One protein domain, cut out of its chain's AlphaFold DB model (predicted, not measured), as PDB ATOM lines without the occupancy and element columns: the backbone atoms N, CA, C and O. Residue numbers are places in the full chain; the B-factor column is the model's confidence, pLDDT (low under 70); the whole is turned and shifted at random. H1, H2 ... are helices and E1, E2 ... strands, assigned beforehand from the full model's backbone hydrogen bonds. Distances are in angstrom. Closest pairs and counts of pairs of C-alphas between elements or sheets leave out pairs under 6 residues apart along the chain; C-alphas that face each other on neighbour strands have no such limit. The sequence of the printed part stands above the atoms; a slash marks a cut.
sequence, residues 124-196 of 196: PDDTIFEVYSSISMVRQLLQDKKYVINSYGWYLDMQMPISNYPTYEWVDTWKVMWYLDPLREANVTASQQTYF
ATOM      1  N   PRO A 124     218.652 103.479 103.519       94.94
ATOM      2  CA  PRO A 124     219.520 103.494 102.343       94.94
ATOM      3  C   PRO A 124     220.906 104.086 102.617       94.94
ATOM      4  O   PRO A 124     221.040 105.045 103.377       94.94
ATOM      5  N   ASP A 125     221.936 103.546 101.962       94.06
ATOM      6  CA  ASP A 125     223.333 103.966 102.158       94.06
ATOM      7  C   ASP A 125     223.604 105.420 101.740       94.06
ATOM      8  O   ASP A 125     224.563 106.028 102.212       94.06
ATOM      9  N   ASP A 126     222.776 105.982 100.858       94.94
ATOM     10  CA  ASP A 126     222.843 107.375 100.419       94.94
ATOM     11  C   ASP A 126     222.112 108.349 101.357       94.94
ATOM     12  O   ASP A 126     222.144 109.553 101.112       94.94
ATOM     13  N   THR A 127     221.495 107.857 102.438       96.94
ATOM     14  CA  THR A 127     220.851 108.703 103.452       96.94
ATOM     15  C   THR A 127     221.869 109.639 104.098       96.94
ATOM     16  O   THR A 127     222.965 109.224 104.494       96.94
ATOM     17  N   ILE A 128     221.481 110.904 104.231       97.50
ATOM     18  CA  ILE A 128     222.269 111.943 104.890       97.50
ATOM     19  C   ILE A 128     221.687 112.185 106.284       97.50
ATOM     20  O   ILE A 128     220.471 112.288 106.439       97.50
ATOM     21  N   PHE A 129     222.553 112.295 107.287       98.12
ATOM     22  CA  PHE A 129     222.156 112.583 108.663       98.12
ATOM     23  C   PHE A 129     222.584 113.988 109.065       98.12
ATOM     24  O   PHE A 129     223.758 114.340 108.932       98.12
ATOM     25  N   GLU A 130     221.652 114.780 109.577       98.38
ATOM     26  CA  GLU A 130     221.946 116.057 110.210       98.38
ATOM     27  C   GLU A 130     222.169 115.852 111.714       98.38
ATOM     28  O   GLU A 130     221.351 115.254 112.412       98.38
ATOM     29  N   VAL A 131     223.327 116.294 112.202       97.62
ATOM     30  CA  VAL A 131     223.779 116.093 113.583       97.62
ATOM     31  C   VAL A 131     223.653 117.389 114.359       97.62
ATOM     32  O   VAL A 131     224.336 118.372 114.046       97.62
ATOM     33  N   TYR A 132     222.841 117.352 115.408       95.75
ATOM     34  CA  TYR A 132     222.549 118.495 116.262       95.75
ATOM     35  C   TYR A 132     223.030 118.316 117.701       95.75
ATOM     36  O   TYR A 132     223.284 119.309 118.386       95.75
ATOM     37  N   SER A 133     223.206 117.076 118.172       94.44
ATOM     38  CA  SER A 133     223.411 116.817 119.602       94.44
ATOM     39  C   SER A 133     224.856 117.027 120.053       94.44
ATOM     40  O   SER A 133     225.115 117.559 121.138       94.44
ATOM     41  N   SER A 134     225.828 116.562 119.257       93.88
ATOM     42  CA  SER A 134     227.225 116.516 119.679       93.88
ATOM     43  C   SER A 134     228.212 116.231 118.550       93.88
ATOM     44  O   SER A 134     227.960 115.474 117.616       93.88
ATOM     45  N   ILE A 135     229.441 116.718 118.729       92.75
ATOM     46  CA  ILE A 135     230.558 116.377 117.840       92.75
ATOM     47  C   ILE A 135     230.948 114.888 117.892       92.75
ATOM     48  O   ILE A 135     231.530 114.349 116.949       92.75
ATOM     49  N   SER A 136     230.651 114.203 119.000       93.94
ATOM     50  CA  SER A 136     230.895 112.763 119.125       93.94
ATOM     51  C   SER A 136     230.000 111.971 118.175       93.94
ATOM     52  O   SER A 136     230.493 111.019 117.571       93.94
ATOM     53  N   MET A 137     228.748 112.403 117.984       96.00
ATOM     54  CA  MET A 137     227.832 111.806 117.011       96.00
ATOM     55  C   MET A 137     228.336 112.000 115.575       96.00
ATOM     56  O   MET A 137     228.425 111.025 114.833       96.00
ATOM     57  N   VAL A 138     228.804 113.207 115.212       95.25
ATOM     58  CA  VAL A 138     229.462 113.449 113.905       95.25
ATOM     59  C   VAL A 138     230.571 112.426 113.672       95.25
ATOM     60  O   VAL A 138     230.655 111.790 112.621       95.25
ATOM     61  N   ARG A 139     231.433 112.244 114.677       94.62
ATOM     62  CA  ARG A 139     232.585 111.349 114.588       94.62
ATOM     63  C   ARG A 139     232.167 109.884 114.423       94.62
ATOM     64  O   ARG A 139     232.813 109.172 113.659       94.62
ATOM     65  N   GLN A 140     231.116 109.453 115.116       95.38
ATOM     66  CA  GLN A 140     230.564 108.102 115.014       95.38
ATOM     67  C   GLN A 140     229.978 107.840 113.621       95.38
ATOM     68  O   GLN A 140     230.413 106.909 112.948       95.38
ATOM     69  N   LEU A 141     229.091 108.708 113.130       95.69
ATOM     70  CA  LEU A 141     228.459 108.532 111.817       95.69
ATOM     71  C   LEU A 141     229.479 108.509 110.670       95.69
ATOM     72  O   LEU A 141     229.371 107.700 109.747       95.69
ATOM     73  N   LEU A 142     230.535 109.325 110.754       94.06
ATOM     74  CA  LEU A 142     231.635 109.288 109.786       94.06
ATOM     75  C   LEU A 142     232.480 108.001 109.869       94.06
ATOM     76  O   LEU A 142     233.079 107.604 108.866       94.06
ATOM     77  N   GLN A 143     232.587 107.358 111.038       93.06
ATOM     78  CA  GLN A 143     233.233 106.039 111.181       93.06
ATOM     79  C   GLN A 143     232.363 104.930 110.582       93.06
ATOM     80  O   GLN A 143     232.888 104.033 109.917       93.06
ATOM     81  N   ASP A 144     231.046 105.070 110.720       93.56
ATOM     82  CA  ASP A 144     230.032 104.192 110.133       93.56
ATOM     83  C   ASP A 144     229.815 104.451 108.629       93.56
ATOM     84  O   ASP A 144     228.956 103.833 107.999       93.56
ATOM     85  N   LYS A 145     230.642 105.324 108.030       92.69
ATOM     86  CA  LYS A 145     230.646 105.690 106.605       92.69
ATOM     87  C   LYS A 145     229.316 106.281 106.129       92.69
ATOM     88  O   LYS A 145     228.932 106.081 104.979       92.69
ATOM     89  N   LYS A 146     228.625 107.003 107.008       94.44
ATOM     90  CA  LYS A 146     227.410 107.752 106.682       94.44
ATOM     91  C   LYS A 146     227.749 109.158 106.181       94.44
ATOM     92  O   LYS A 146     228.804 109.707 106.509       94.44
ATOM     93  N   TYR A 147     226.843 109.744 105.402       95.44
ATOM     94  CA  TYR A 147     226.913 111.154 105.017       95.44
ATOM     95  C   TYR A 147     226.369 112.027 106.147       95.44
ATOM     96  O   TYR A 147     225.341 111.697 106.734       95.44
ATOM     97  N   VAL A 148     227.057 113.129 106.454       95.38
ATOM     98  CA  VAL A 148     226.754 113.964 107.623       95.38
ATOM     99  C   VAL A 148     226.687 115.441 107.248       95.38
ATOM    100  O   VAL A 148     227.598 115.961 106.602       95.38
ATOM    101  N   ILE A 149     225.642 116.118 107.720       96.31
ATOM    102  CA  ILE A 149     225.562 117.573 107.870       96.31
ATOM    103  C   ILE A 149     225.699 117.867 109.369       96.31
ATOM    104  O   ILE A 149     225.115 117.170 110.190       96.31
ATOM    105  N   ASN A 150     226.504 118.858 109.754       94.75
ATOM    106  CA  ASN A 150     226.670 119.227 111.163       94.75
ATOM    107  C   ASN A 150     225.994 120.570 111.443       94.75
ATOM    108  O   ASN A 150     226.407 121.577 110.868       94.75
ATOM    109  N   SER A 151     225.046 120.588 112.376       95.50
ATOM    110  CA  SER A 151     224.458 121.802 112.953       95.50
ATOM    111  C   SER A 151     224.857 122.005 114.425       95.50
ATOM    112  O   SER A 151     224.723 123.118 114.947       95.50
ATOM    113  N   TYR A 152     225.438 120.990 115.088       93.12
ATOM    114  CA  TYR A 152     225.954 121.108 116.457       93.12
ATOM    115  C   TYR A 152     226.920 122.292 116.603       93.12
ATOM    116  O   TYR A 152     227.916 122.403 115.882       93.12
ATOM    117  N   GLY A 153     226.631 123.153 117.584       91.00
ATOM    118  CA  GLY A 153     227.379 124.378 117.868       91.00
ATOM    119  C   GLY A 153     226.946 125.610 117.061       91.00
ATOM    120  O   GLY A 153     227.499 126.691 117.280       91.00
ATOM    121  N   TRP A 154     225.930 125.479 116.199       92.62
ATOM    122  CA  TRP A 154     225.354 126.563 115.391       92.62
ATOM    123  C   TRP A 154     223.856 126.812 115.635       92.62
ATOM    124  O   TRP A 154     223.189 127.421 114.802       92.62
ATOM    125  N   TYR A 155     223.336 126.434 116.806       91.19
ATOM    126  CA  TYR A 155     221.987 126.810 117.248       91.19
ATOM    127  C   TYR A 155     221.915 128.318 117.533       91.19
ATOM    128  O   TYR A 155     222.390 128.804 118.562       91.19
ATOM    129  N   LEU A 156     221.366 129.081 116.584       90.19
ATOM    130  CA  LEU A 156     221.248 130.546 116.663       90.19
ATOM    131  C   LEU A 156     220.228 131.012 117.716       90.19
ATOM    132  O   LEU A 156     220.243 132.172 118.123       90.19
ATOM    133  N   ASP A 157     219.349 130.110 118.135       89.50
ATOM    134  CA  ASP A 157     218.316 130.262 119.158       89.50
ATOM    135  C   ASP A 157     218.809 129.897 120.568       89.50
ATOM    136  O   ASP A 157     218.029 129.965 121.520       89.50
ATOM    137  N   MET A 158     220.096 129.559 120.732       85.94
ATOM    138  CA  MET A 158     220.720 129.291 122.028       85.94
ATOM    139  C   MET A 158     221.761 130.342 122.408       85.94
ATOM    140  O   MET A 158     222.675 130.654 121.645       85.94
ATOM    141  N   GLN A 159     221.685 130.836 123.651       83.50
ATOM    142  CA  GLN A 159     222.687 131.775 124.161       83.50
ATOM    143  C   GLN A 159     224.059 131.095 124.198       83.50
ATOM    144  O   GLN A 159     225.057 131.682 123.782       83.50
ATOM    145  N   MET A 160     224.072 129.836 124.646       85.31
ATOM    146  CA  MET A 160     225.238 128.964 124.742       85.31
ATOM    147  C   MET A 160     225.022 127.712 123.871       85.31
ATOM    148  O   MET A 160     224.615 126.680 124.403       85.31
ATOM    149  N   PRO A 161     225.304 127.764 122.555       84.38
ATOM    150  CA  PRO A 161     225.096 126.636 121.635       84.38
ATOM    151  C   PRO A 161     226.068 125.469 121.881       84.38
ATOM    152  O   PRO A 161     225.901 124.385 121.334       84.38
ATOM    153  N   ILE A 162     227.107 125.691 122.694       82.88
ATOM    154  CA  ILE A 162     228.023 124.662 123.180       82.88
ATOM    155  C   ILE A 162     228.103 124.789 124.700       82.88
ATOM    156  O   ILE A 162     228.490 125.833 125.236       82.88
ATOM    157  N   SER A 163     227.758 123.707 125.398       77.12
ATOM    158  CA  SER A 163     227.825 123.626 126.856       77.12
ATOM    159  C   SER A 163     229.200 124.037 127.385       77.12
ATOM    160  O   SER A 163     230.236 123.622 126.868       77.12
ATOM    161  N   ASN A 164     229.207 124.815 128.469       74.44
ATOM    162  CA  ASN A 164     230.407 125.321 129.149       74.44
ATOM    163  C   ASN A 164     231.260 126.334 128.364       74.44
ATOM    164  O   ASN A 164     232.339 126.689 128.841       74.44
ATOM    165  N   TYR A 165     230.794 126.849 127.222       73.81
ATOM    166  CA  TYR A 165     231.427 127.999 126.579       73.81
ATOM    167  C   TYR A 165     230.750 129.295 127.052       73.81
ATOM    168  O   TYR A 165     229.618 129.567 126.650       73.81
ATOM    169  N   PRO A 166     231.374 130.096 127.935       69.81
ATOM    170  CA  PRO A 166     230.719 131.269 128.497       69.81
ATOM    171  C   PRO A 166     230.456 132.312 127.408       69.81
ATOM    172  O   PRO A 166     231.378 132.792 126.750       69.81
ATOM    173  N   THR A 167     229.193 132.697 127.256       74.19
ATOM    174  CA  THR A 167     228.751 133.768 126.354       74.19
ATOM    175  C   THR A 167     228.016 134.833 127.163       74.19
ATOM    176  O   THR A 167     227.076 134.519 127.900       74.19
ATOM    177  N   TYR A 168     228.406 136.096 127.018       75.31
ATOM    178  CA  TYR A 168     227.710 137.206 127.666       75.31
ATOM    179  C   TYR A 168     226.552 137.694 126.786       75.31
ATOM    180  O   TYR A 168     226.796 138.163 125.677       75.31
ATOM    181  N   GLU A 169     225.313 137.560 127.277       68.06
ATOM    182  CA  GLU A 169     224.087 138.161 126.713       68.06
ATOM    183  C   GLU A 169     223.979 138.105 125.175       68.06
ATOM    184  O   GLU A 169     223.655 139.104 124.541       68.06
ATOM    185  N   TRP A 170     224.275 136.956 124.553       68.44
ATOM    186  CA  TRP A 170     224.264 136.743 123.088       68.44
ATOM    187  C   TRP A 170     225.303 137.534 122.274       68.44
ATOM    188  O   TRP A 170     225.574 137.195 121.123       68.44
ATOM    189  N   VAL A 171     225.945 138.545 122.868       74.56
ATOM    190  CA  VAL A 171     226.931 139.425 122.216       74.56
ATOM    191  C   VAL A 171     228.152 138.650 121.724       74.56
ATOM    192  O   VAL A 171     228.756 139.016 120.719       74.56
ATOM    193  N   ASP A 172     228.503 137.569 122.417       82.06
ATOM    194  CA  ASP A 172     229.702 136.775 122.146       82.06
ATOM    195  C   ASP A 172     229.417 135.402 121.520       82.06
ATOM    196  O   ASP A 172     230.360 134.679 121.200       82.06
ATOM    197  N   THR A 173     228.150 135.044 121.289       84.50
ATOM    198  CA  THR A 173     227.768 133.735 120.728       84.50
ATOM    199  C   THR A 173     228.381 133.504 119.342       84.50
ATOM    200  O   THR A 173     228.838 132.401 119.041       84.50
ATOM    201  N   TRP A 174     228.537 134.564 118.541       85.88
ATOM    202  CA  TRP A 174     229.224 134.497 117.245       85.88
ATOM    203  C   TRP A 174     230.673 134.000 117.352       85.88
ATOM    204  O   TRP A 174     231.163 133.374 116.417       85.88
ATOM    205  N   LYS A 175     231.373 134.247 118.474       86.38
ATOM    206  CA  LYS A 175     232.752 133.769 118.671       86.38
ATOM    207  C   LYS A 175     232.780 132.250 118.731       86.38
ATOM    208  O   LYS A 175     233.658 131.646 118.127       86.38
ATOM    209  N   VAL A 176     231.810 131.643 119.420       84.88
ATOM    210  CA  VAL A 176     231.669 130.181 119.499       84.88
ATOM    211  C   VAL A 176     231.545 129.604 118.094       84.88
ATOM    212  O   VAL A 176     232.338 128.757 117.703       84.88
ATOM    213  N   MET A 177     230.618 130.154 117.312       87.69
ATOM    214  CA  MET A 177     230.325 129.717 115.947       87.69
ATOM    215  C   MET A 177     231.491 129.946 114.981       87.69
ATOM    216  O   MET A 177     231.701 129.142 114.080       87.69
ATOM    217  N   TRP A 178     232.244 131.033 115.170       88.62
ATOM    218  CA  TRP A 178     233.399 131.390 114.346       88.62
ATOM    219  C   TRP A 178     234.627 130.516 114.622       88.62
ATOM    220  O   TRP A 178     235.381 130.202 113.704       88.62
ATOM    221  N   TYR A 179     234.867 130.153 115.886       87.19
ATOM    222  CA  TYR A 179     236.033 129.355 116.279       87.19
ATOM    223  C   TYR A 179     235.795 127.844 116.230       87.19
ATOM    224  O   TYR A 179     236.765 127.083 116.324       87.19
ATOM    225  N   LEU A 180     234.538 127.418 116.097       87.38
ATOM    226  CA  LEU A 180     234.187 126.023 115.899       87.38
ATOM    227  C   LEU A 180     234.661 125.557 114.520       87.38
ATOM    228  O   LEU A 180     234.200 126.036 113.488       87.38
ATOM    229  N   ASP A 181     235.582 124.598 114.516       89.38
ATOM    230  CA  ASP A 181     236.047 123.927 113.306       89.38
ATOM    231  C   ASP A 181     235.514 122.487 113.320       89.38
ATOM    232  O   ASP A 181     236.093 121.635 113.999       89.38
ATOM    233  N   PRO A 182     234.422 122.179 112.598       83.50
ATOM    234  CA  PRO A 182     233.785 120.863 112.663       83.50
ATOM    235  C   PRO A 182     234.731 119.741 112.217       83.50
ATOM    236  O   PRO A 182     234.655 118.628 112.735       83.50
ATOM    237  N   LEU A 183     235.660 120.028 111.296       87.81
ATOM    238  CA  LEU A 183     236.608 119.040 110.790       87.81
ATOM    239  C   LEU A 183     237.639 118.697 111.861       87.81
ATOM    240  O   LEU A 183     237.939 117.521 112.086       87.81
ATOM    241  N   ARG A 184     238.159 119.720 112.548       90.12
ATOM    242  CA  ARG A 184     239.098 119.531 113.655       90.12
ATOM    243  C   ARG A 184     238.422 118.888 114.859       90.12
ATOM    244  O   ARG A 184     238.944 117.905 115.375       90.12
ATOM    245  N   GLU A 185     237.275 119.403 115.296       87.44
ATOM    246  CA  GLU A 185     236.607 118.916 116.508       87.44
ATOM    247  C   GLU A 185     236.114 117.461 116.345       87.44
ATOM    248  O   GLU A 185     236.197 116.652 117.279       87.44
ATOM    249  N   ALA A 186     235.667 117.072 115.144       89.19
ATOM    250  CA  ALA A 186     235.304 115.686 114.851       89.19
ATOM    251  C   ALA A 186     236.505 114.802 114.467       89.19
ATOM    252  O   ALA A 186     236.320 113.600 114.320       89.19
ATOM    253  N   ASN A 187     237.738 115.317 114.390       90.44
ATOM    254  CA  ASN A 187     238.916 114.578 113.905       90.44
ATOM    255  C   ASN A 187     238.700 113.950 112.509       90.44
ATOM    256  O   ASN A 187     239.064 112.795 112.273       90.44
ATOM    257  N   VAL A 188     238.090 114.698 111.587       88.00
ATOM    258  CA  VAL A 188     237.757 114.215 110.240       88.00
ATOM    259  C   VAL A 188     239.032 113.969 109.434       88.00
ATOM    260  O   VAL A 188     239.854 114.864 109.228       88.00
ATOM    261  N   THR A 189     239.189 112.745 108.939       87.19
ATOM    262  CA  THR A 189     240.319 112.358 108.082       87.19
ATOM    263  C   THR A 189     240.132 112.849 106.646       87.19
ATOM    264  O   THR A 189     239.010 113.038 106.183       87.19
ATOM    265  N   ALA A 190     241.222 112.982 105.886       84.31
ATOM    266  CA  ALA A 190     241.144 113.372 104.474       84.31
ATOM    267  C   ALA A 190     240.286 112.409 103.629       84.31
ATOM    268  O   ALA A 190     239.612 112.846 102.709       84.31
ATOM    269  N   SER A 191     240.263 111.111 103.961       83.31
ATOM    270  CA  SER A 191     239.412 110.117 103.286       83.31
ATOM    271  C   SER A 191     237.921 110.245 103.600       83.31
ATOM    272  O   SER A 191     237.112 109.681 102.875       83.31
ATOM    273  N   GLN A 192     237.558 110.935 104.683       82.44
ATOM    274  CA  GLN A 192     236.164 111.215 105.039       82.44
ATOM    275  C   GLN A 192     235.667 112.529 104.422       82.44
ATOM    276  O   GLN A 192     234.464 112.760 104.363       82.44
ATOM    277  N   GLN A 193     236.572 113.384 103.941       80.38
ATOM    278  CA  GLN A 193     236.214 114.619 103.254       80.38
ATOM    279  C   GLN A 193     235.956 114.308 101.780       80.38
ATOM    280  O   GLN A 193     236.888 114.093 101.004       80.38
ATOM    281  N   THR A 194     234.684 114.279 101.394       67.38
ATOM    282  CA  THR A 194     234.282 114.200  99.986       67.38
ATOM    283  C   THR A 194     233.747 115.565  99.579       67.38
ATOM    284  O   THR A 194     232.817 116.072 100.201       67.38
ATOM    285  N   TYR A 195     234.359 116.179  98.571       53.50
ATOM    286  CA  TYR A 195     233.846 117.407  97.972       53.50
ATOM    287  C   TYR A 195     232.821 117.008  96.910       53.50
ATOM    288  O   TYR A 195     233.194 116.357  95.932       53.50
ATOM    289  N   PHE A 196     231.552 117.340  97.144       48.88
ATOM    290  CA  PHE A 196     230.491 117.265  96.142       48.88
ATOM    291  C   PHE A 196     230.462 118.546  95.307       48.88
ATOM    292  O   PHE A 196     230.670 119.633  95.896       48.88
TER     293      PHE A 196
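This is residues 124 to 196 of the 196 residues of the protein "Beta-N-acetylhexosaminidase" of Vannella sp. CB-2014 (UniProt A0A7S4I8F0). With little regular structure, this is an elongated body: H1 packs on a small sheet of E1 and E2, a long loop and H2 lie toward the other end, and H3 brings the backbone back near H1. The printed part has 73 residues, with E1, H1, E2, H2, H3 in that order, parallel strands and a mixed class, under half of the residues being in named elements. It is only just loose, close to compact, with a radius of gyration of the C-alphas of 13.5 A and spans of 42 by 23 by 22 A.

Find C-alpha 128 at (222.269, 111.943, 104.890), where E1, residues 128 to 131, begins; E2 is residues 147 to 150. H1, residues 135 to 143, runs 12.6 A and H2, residues 173 to 179, 10.4 A. H3, residues 182 to 185, ends at (236.607, 118.916, 116.508).

E1 and E2 are parallel at 29 degrees; look at N 129 and O 147, 2.9 A apart, within hydrogen-bond range. E1, H1 and E2 form a strand-helix-strand unit, parallel neighbour strands with a helix between, its crossover right-handed. The closest C-alphas of H1 and E2, Val 138 and Val 148, are 6.9 A apart. H3 is close to H1 but not clearly touching, the closest C-alphas, Ile 135 and Glu 185, being 6.7 A apart; H2 is apart from both. Every O i to N i+4 pair is within hydrogen-bond range in H1 and H2; H3 is too short for one.

The C-alphas farthest apart, Pro 124 and Tyr 168, are 43.0 A apart. The printed part has no cut; E2 to H2 is a long link. Look for pLDDT under 70 at residues 166, 169 to 170 and 194 to 196.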